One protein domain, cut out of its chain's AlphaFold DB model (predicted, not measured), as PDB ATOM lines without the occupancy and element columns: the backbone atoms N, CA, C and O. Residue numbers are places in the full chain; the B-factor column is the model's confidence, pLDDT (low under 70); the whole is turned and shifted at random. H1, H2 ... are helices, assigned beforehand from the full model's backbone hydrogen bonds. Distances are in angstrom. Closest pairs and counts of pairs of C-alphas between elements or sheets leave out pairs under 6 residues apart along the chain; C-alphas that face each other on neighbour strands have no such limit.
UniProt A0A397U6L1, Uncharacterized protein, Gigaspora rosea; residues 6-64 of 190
ATOM      1  N   GLY A   6     233.752 373.511 304.083       86.31
ATOM      2  CA  GLY A   6     233.489 374.643 304.988       86.31
ATOM      3  C   GLY A   6     232.203 374.488 305.807       86.31
ATOM      4  O   GLY A   6     232.177 374.766 307.009       86.31
ATOM      5  N   SER A   7     231.141 373.970 305.185       86.25
ATOM      6  CA  SER A   7     229.892 373.675 305.887       86.25
ATOM      7  C   SER A   7     230.030 372.467 306.819       86.25
ATOM      8  O   SER A   7     229.406 372.451 307.875       86.25
ATOM      9  N   ALA A   8     230.882 371.491 306.475       88.56
ATOM     10  CA  ALA A   8     231.175 370.338 307.323       88.56
ATOM     11  C   ALA A   8     231.917 370.744 308.607       88.56
ATOM     12  O   ALA A   8     231.535 370.313 309.690       88.56
ATOM     13  N   ILE A   9     232.919 371.623 308.507       88.69
ATOM     14  CA  ILE A   9     233.641 372.157 309.676       88.69
ATOM     15  C   ILE A   9     232.682 372.921 310.599       88.69
ATOM     16  O   ILE A   9     232.673 372.699 311.810       88.69
ATOM     17  N   SER A  10     231.828 373.769 310.022       86.88
ATOM     18  CA  SER A  10     230.827 374.537 310.779       86.88
ATOM     19  C   SER A  10     229.826 373.622 311.495       86.88
ATOM     20  O   SER A  10     229.467 373.860 312.645       86.88
ATOM     21  N   ALA A  11     229.416 372.537 310.837       88.62
ATOM     22  CA  ALA A  11     228.509 371.544 311.399       88.62
ATOM     23  C   ALA A  11     229.116 370.792 312.595       88.62
ATOM     24  O   ALA A  11     228.438 370.585 313.600       88.62
ATOM     25  N   VAL A  12     230.402 370.427 312.521       88.88
ATOM     26  CA  VAL A  12     231.126 369.800 313.642       88.88
ATOM     27  C   VAL A  12     231.273 370.768 314.820       88.88
ATOM     28  O   VAL A  12     231.122 370.352 315.965       88.88
ATOM     29  N   TYR A  13     231.515 372.056 314.558       88.44
ATOM     30  CA  TYR A  13     231.568 373.079 315.607       88.44
ATOM     31  C   TYR A  13     230.230 373.228 316.347       88.44
ATOM     32  O   TYR A  13     230.209 373.210 317.576       88.44
ATOM     33  N   LEU A  14     229.109 373.293 315.623       88.19
ATOM     34  CA  LEU A  14     227.773 373.313 316.235       88.19
ATOM     35  C   LEU A  14     227.527 372.053 317.076       88.19
ATOM     36  O   LEU A  14     227.083 372.135 318.223       88.19
ATOM     37  N   MET A  15     227.928 370.894 316.557       87.69
ATOM     38  CA  MET A  15     227.808 369.623 317.265       87.69
ATOM     39  C   MET A  15     228.649 369.566 318.550       87.69
ATOM     40  O   MET A  15     228.233 368.943 319.524       87.69
ATOM     41  N   LEU A  16     229.796 370.255 318.595       88.00
ATOM     42  CA  LEU A  16     230.619 370.394 319.801       88.00
ATOM     43  C   LEU A  16     229.878 371.141 320.923       88.00
ATOM     44  O   LEU A  16     230.058 370.824 322.095       88.00
ATOM     45  N   THR A  17     229.032 372.112 320.565       85.25
ATOM     46  CA  THR A  17     228.203 372.872 321.521       85.25
ATOM     47  C   THR A  17     226.940 372.124 321.965       85.25
ATOM     48  O   THR A  17     226.191 372.626 322.799       85.25
ATOM     49  N   GLY A  18     226.716 370.916 321.436       82.50
ATOM     50  CA  GLY A  18     225.541 370.091 321.715       82.50
ATOM     51  C   GLY A  18     224.380 370.295 320.739       82.50
ATOM     52  O   GLY A  18     223.331 369.683 320.924       82.50
ATOM     53  N   ASP A  19     224.546 371.111 319.694       86.38
ATOM     54  CA  ASP A  19     223.512 371.305 318.678       86.38
ATOM     55  C   ASP A  19     223.497 370.146 317.667       86.38
ATOM     56  O   ASP A  19     224.439 369.923 316.900       86.38
ATOM     57  N   THR A  20     222.389 369.406 317.644       84.69
ATOM     58  CA  THR A  20     222.170 368.261 316.752       84.69
ATOM     59  C   THR A  20     221.507 368.635 315.422       84.69
ATOM     60  O   THR A  20     221.288 367.754 314.582       84.69
ATOM     61  N   SER A  21     221.194 369.914 315.186       85.69
ATOM     62  CA  SER A  21     220.545 370.413 313.961       85.69
ATOM     63  C   SER A  21     221.273 369.968 312.686       85.69
ATOM     64  O   SER A  21     220.643 369.529 311.721       85.69
ATOM     65  N   SER A  22     222.607 369.942 312.730       83.50
ATOM     66  CA  SER A  22     223.499 369.511 311.648       83.50
ATOM     67  C   SER A  22     223.269 368.080 311.145       83.50
ATOM     68  O   SER A  22     223.522 367.792 309.970       83.50
ATOM     69  N   ILE A  23     222.798 367.185 312.019       84.00
ATOM     70  CA  ILE A  23     222.577 365.756 311.737       84.00
ATOM     71  C   ILE A  23     221.095 365.404 311.655       84.00
ATOM     72  O   ILE A  23     220.759 364.391 311.057       84.00
ATOM     73  N   SER A  24     220.205 366.261 312.158       81.00
ATOM     74  CA  SER A  24     218.753 366.034 312.134       81.00
ATOM     75  C   SER A  24     218.177 365.751 310.736       81.00
ATOM     76  O   SER A  24     217.184 365.043 310.607       81.00
ATOM     77  N   HIS A  25     218.821 366.266 309.683       79.50
ATOM     78  CA  HIS A  25     218.434 366.047 308.286       79.50
ATOM     79  C   HIS A  25     218.964 364.738 307.675       79.50
ATOM     80  O   HIS A  25     218.650 364.444 306.522       79.50
ATOM     81  N   TRP A  26     219.789 363.978 308.399       80.81
ATOM     82  CA  TRP A  26     220.367 362.717 307.935       80.81
ATOM     83  C   TRP A  26     219.634 361.523 308.537       80.81
ATOM     84  O   TRP A  26     219.340 361.488 309.729       80.81
ATOM     85  N   ASP A  27     219.385 360.509 307.711       82.69
ATOM     86  CA  ASP A  27     218.802 359.250 308.164       82.69
ATOM     87  C   ASP A  27     219.868 358.378 308.849       82.69
ATOM     88  O   ASP A  27     220.629 357.646 308.205       82.69
ATOM     89  N   LEU A  28     219.935 358.489 310.175       78.00
ATOM     90  CA  LEU A  28     220.871 357.754 311.030       78.00
ATOM     91  C   LEU A  28     220.616 356.239 311.046       78.00
ATOM     92  O   LEU A  28     221.551 355.476 311.286       78.00
ATOM     93  N   ASN A  29     219.390 355.790 310.762       78.69
ATOM     94  CA  ASN A  29     219.044 354.366 310.782       78.69
ATOM     95  C   ASN A  29     219.547 353.647 309.528       78.69
ATOM     96  O   ASN A  29     219.985 352.500 309.601       78.69
ATOM     97  N   ASN A  30     219.534 354.338 308.388       84.81
ATOM     98  CA  ASN A  30     219.997 353.793 307.113       84.81
ATOM     99  C   ASN A  30     221.499 353.999 306.858       84.81
ATOM    100  O   ASN A  30     222.022 353.517 305.852       84.81
ATOM    101  N   SER A  31     222.220 354.677 307.760       86.00
ATOM    102  CA  SER A  31     223.658 354.942 307.622       86.00
ATOM    103  C   SER A  31     224.466 354.532 308.870       86.00
ATOM    104  O   SER A  31     224.939 355.385 309.626       86.00
ATOM    105  N   PRO A  32     224.720 353.219 309.070       86.94
ATOM    106  CA  PRO A  32     225.463 352.712 310.230       86.94
ATOM    107  C   PRO A  32     226.826 353.390 310.492       86.94
ATOM    108  O   PRO A  32     227.132 353.653 311.655       86.94
ATOM    109  N   PRO A  33     227.641 353.743 309.471       88.38
ATOM    110  CA  PRO A  33     228.909 354.442 309.705       88.38
ATOM    111  C   PRO A  33     228.735 355.838 310.318       88.38
ATOM    112  O   PRO A  33     229.532 356.241 311.165       88.38
ATOM    113  N   LEU A  34     227.688 356.570 309.917       86.62
ATOM    114  CA  LEU A  34     227.386 357.898 310.448       86.62
ATOM    115  C   LEU A  34     226.937 357.799 311.909       86.62
ATOM    116  O   LEU A  34     227.418 358.559 312.746       86.62
ATOM    117  N   LEU A  35     226.079 356.825 312.223       87.94
ATOM    118  CA  LEU A  35     225.629 356.553 313.588       87.94
ATOM    119  C   LEU A  35     226.816 356.289 314.529       87.94
ATOM    120  O   LEU A  35     226.915 356.901 315.592       87.94
ATOM    121  N   ILE A  36     227.748 355.424 314.115       90.19
ATOM    122  CA  ILE A  36     228.951 355.101 314.897       90.19
ATOM    123  C   ILE A  36     229.808 356.353 315.116       90.19
ATOM    124  O   ILE A  36     230.246 356.609 316.238       90.19
ATOM    125  N   LEU A  37     230.020 357.159 314.072       89.31
ATOM    126  CA  LEU A  37     230.814 358.385 314.162       89.31
ATOM    127  C   LEU A  37     230.198 359.400 315.136       89.31
ATOM    128  O   LEU A  37     230.925 359.992 315.931       89.31
ATOM    129  N   VAL A  38     228.875 359.581 315.106       88.12
ATOM    130  CA  VAL A  38     228.154 360.499 316.004       88.12
ATOM    131  C   VAL A  38     228.249 360.042 317.459       88.12
ATOM    132  O   VAL A  38     228.504 360.867 318.337       88.12
ATOM    133  N   ILE A  39     228.112 358.739 317.722       88.44
ATOM    134  CA  ILE A  39     228.251 358.176 319.074       88.44
ATOM    135  C   ILE A  39     229.671 358.398 319.606       88.44
ATOM    136  O   ILE A  39     229.841 358.905 320.717       88.44
ATOM    137  N   ILE A  40     230.693 358.070 318.809       91.81
ATOM    138  CA  ILE A  40     232.099 358.263 319.193       91.81
ATOM    139  C   ILE A  40     232.387 359.745 319.426       91.81
ATOM    140  O   ILE A  40     232.968 360.106 320.448       91.81
ATOM    141  N   PHE A  41     231.961 360.612 318.507       89.44
ATOM    142  CA  PHE A  41     232.166 362.050 318.634       89.44
ATOM    143  C   PHE A  41     231.506 362.600 319.897       89.44
ATOM    144  O   PHE A  41     232.146 363.344 320.634       89.44
ATOM    145  N   SER A  42     230.257 362.217 320.177       87.12
ATOM    146  CA  SER A  42     229.534 362.668 321.367       87.12
ATOM    147  C   SER A  42     230.254 362.247 322.647       87.12
ATOM    148  O   SER A  42     230.450 363.075 323.539       87.12
ATOM    149  N   PHE A  43     230.737 361.002 322.714       88.12
ATOM    150  CA  PHE A  43     231.513 360.501 323.850       88.12
ATOM    151  C   PHE A  43     232.820 361.287 324.035       88.12
ATOM    152  O   PHE A  43     233.125 361.740 325.136       88.12
ATOM    153  N   VAL A  44     233.574 361.522 322.956       90.31
ATOM    154  CA  VAL A  44     234.828 362.293 323.004       90.31
ATOM    155  C   VAL A  44     234.571 363.754 323.389       90.31
ATOM    156  O   VAL A  44     235.269 364.299 324.243       90.31
ATOM    157  N   ALA A  45     233.561 364.399 322.809       87.19
ATOM    158  CA  ALA A  45     233.242 365.794 323.091       87.19
ATOM    159  C   ALA A  45     232.807 365.996 324.551       87.19
ATOM    160  O   ALA A  45     233.332 366.871 325.239       87.19
ATOM    161  N   THR A  46     231.890 365.160 325.041       82.50
ATOM    162  CA  THR A  46     231.312 365.312 326.384       82.50
ATOM    163  C   THR A  46     232.248 364.843 327.494       82.50
ATOM    164  O   THR A  46     232.369 365.525 328.506       82.50
ATOM    165  N   ILE A  47     232.937 363.711 327.326       84.94
ATOM    166  CA  ILE A  47     233.732 363.112 328.408       84.94
ATOM    167  C   ILE A  47     235.186 363.545 328.347       84.94
ATOM    168  O   ILE A  47     235.791 363.763 329.391       84.94
ATOM    169  N   TYR A  48     235.777 363.656 327.161       87.94
ATOM    170  CA  TYR A  48     237.189 364.007 327.066       87.94
ATOM    171  C   TYR A  48     237.374 365.521 326.996       87.94
ATOM    172  O   TYR A  48     238.024 366.097 327.865       87.94
ATOM    173  N   LEU A  49     236.771 366.182 326.003       89.94
ATOM    174  CA  LEU A  49     237.007 367.609 325.778       89.94
ATOM    175  C   LEU A  49     236.459 368.475 326.913       89.94
ATOM    176  O   LEU A  49     237.225 369.261 327.460       89.94
ATOM    177  N   MET A  50     235.191 368.330 327.316       87.12
ATOM    178  CA  MET A  50     234.642 369.180 328.387       87.12
ATOM    179  C   MET A  50     235.379 368.995 329.718       87.12
ATOM    180  O   MET A  50     235.708 369.982 330.371       87.12
ATOM    181  N   ASN A  51     235.717 367.758 330.092       89.00
ATOM    182  CA  ASN A  51     236.464 367.506 331.328       89.00
ATOM    183  C   ASN A  51     237.904 368.030 331.253       89.00
ATOM    184  O   ASN A  51     238.401 368.572 332.240       89.00
ATOM    185  N   LEU A  52     238.559 367.928 330.091       91.44
ATOM    186  CA  LEU A  52     239.870 368.535 329.862       91.44
ATOM    187  C   LEU A  52     239.793 370.063 329.973       91.44
ATOM    188  O   LEU A  52     240.604 370.656 330.676       91.44
ATOM    189  N   PHE A  53     238.810 370.698 329.329       90.88
ATOM    190  CA  PHE A  53     238.603 372.146 329.403       90.88
ATOM    191  C   PHE A  53     238.364 372.605 330.842       90.88
ATOM    192  O   PHE A  53     239.004 373.554 331.284       90.88
ATOM    193  N   ILE A  54     237.502 371.915 331.592       91.56
ATOM    194  CA  ILE A  54     237.247 372.223 333.006       91.56
ATOM    195  C   ILE A  54     238.526 372.053 333.837       91.56
ATOM    196  O   ILE A  54     238.832 372.918 334.653       91.56
ATOM    197  N   GLY A  55     239.296 370.984 333.615       92.44
ATOM    198  CA  GLY A  55     240.555 370.739 334.323       92.44
ATOM    199  C   GLY A  55     241.611 371.813 334.055       92.44
ATOM    200  O   GLY A  55     242.220 372.321 334.997       92.44
ATOM    201  N   LEU A  56     241.780 372.203 332.789       92.75
ATOM    202  CA  LEU A  56     242.697 373.271 332.386       92.75
ATOM    203  C   LEU A  56     242.270 374.621 332.971       92.75
ATOM    204  O   LEU A  56     243.082 375.298 333.594       92.75
ATOM    205  N   LEU A  57     240.990 374.987 332.839       90.94
ATOM    206  CA  LEU A  57     240.470 376.242 333.387       90.94
ATOM    207  C   LEU A  57     240.605 376.294 334.910       90.94
ATOM    208  O   LEU A  57     240.996 377.322 335.452       90.94
ATOM    209  N   ASN A  58     240.316 375.195 335.603       90.44
ATOM    210  CA  ASN A  58     240.458 375.128 337.053       90.44
ATOM    211  C   ASN A  58     241.915 375.322 337.497       90.44
ATOM    212  O   ASN A  58     242.158 375.997 338.495       90.44
ATOM    213  N   ASN A  59     242.876 374.764 336.755       88.38
ATOM    214  CA  ASN A  59     244.294 374.951 337.051       88.38
ATOM    215  C   ASN A  59     244.716 376.420 336.894       88.38
ATOM    216  O   ASN A  59     245.259 377.007 337.826       88.38
ATOM    217  N   GLU A  60     244.388 377.032 335.754       85.56
ATOM    218  CA  GLU A  60     244.731 378.431 335.462       85.56
ATOM    219  C   GLU A  60     244.061 379.415 336.435       85.56
ATOM    220  O   GLU A  60     244.692 380.356 336.917       85.56
ATOM    221  N   ILE A  61     242.789 379.192 336.788       79.75
ATOM    222  CA  ILE A  61     242.077 380.048 337.749       79.75
ATOM    223  C   ILE A  61     242.755 380.005 339.125       79.75
ATOM    224  O   ILE A  61     242.881 381.047 339.775       79.75
ATOM    225  N   ASN A  62     243.213 378.831 339.563       75.88
ATOM    226  CA  ASN A  62     243.778 378.644 340.898       75.88
ATOM    227  C   ASN A  62     245.189 379.247 341.054       75.88
ATOM    228  O   ASN A  62     245.559 379.649 342.156       75.88
ATOM    229  N   GLU A  63     245.971 379.357 339.975       70.75
ATOM    230  CA  GLU A  63     247.314 379.962 340.024       70.75
ATOM    231  C   GLU A  63     247.302 381.497 340.094       70.75
ATOM    232  O   GLU A  63     248.275 382.122 340.529       70.75
ATOM    233  N   THR A  64     246.198 382.147 339.717       65.12
ATOM    234  CA  THR A  64     246.153 383.611 339.714       65.12
ATOM    235  C   THR A  64     245.951 384.173 341.123       65.12
ATOM    236  O   THR A  64     244.909 384.006 341.759       65.12
TER     237      THR A  64
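This is residues 6 to 64 of the 190 residues of an uncharacterized protein of Gigaspora rosea (UniProt A0A397U6L1). One long helix, H3, makes the length, and the shorter H1 and tiny H2 form a small head on one side of its first part; the end of H1 comes near the middle of H3, while residues 51 to 64 stick out as an arm. The 59 printed residues include three named helices, in the order H1, H2, H3, and no named strand: all helix. The whole is loose, with a radius of gyration of the C-alphas of 14.8 A and spans of 50 by 21 by 15 A.

H1, residues 6 to 16, touches H2, residues 21 to 24; their closest C-alphas, of Ala 11 and Ser 22, are 5.4 A apart. H3, residues 32 to 63, is apart from H2. H1 and H3 are close but not clearly touching, at a steep tilt of 64 degrees, the same way; their closest C-alphas, of Leu 16 and Ala 45, are 6.2 A apart. Every O i to N i+4 pair is within hydrogen-bond range in H1, and 25 of 28 in H3; H2 is too short for one.

H1 begins at C-alpha 6 (233.489, 374.643, 304.988) and is 15.7 A long; H2 is 5.1 A. H3, 45.9 A, ends at C-alpha 63 (247.314, 379.962, 340.024).

The C-alphas farthest apart, of Asn 30 and Thr 64, are 51.3 A apart. The printed part has no cut; the H1 to H2 link is tight, the H2 to H3 link short. Residue 64 is under pLDDT 70.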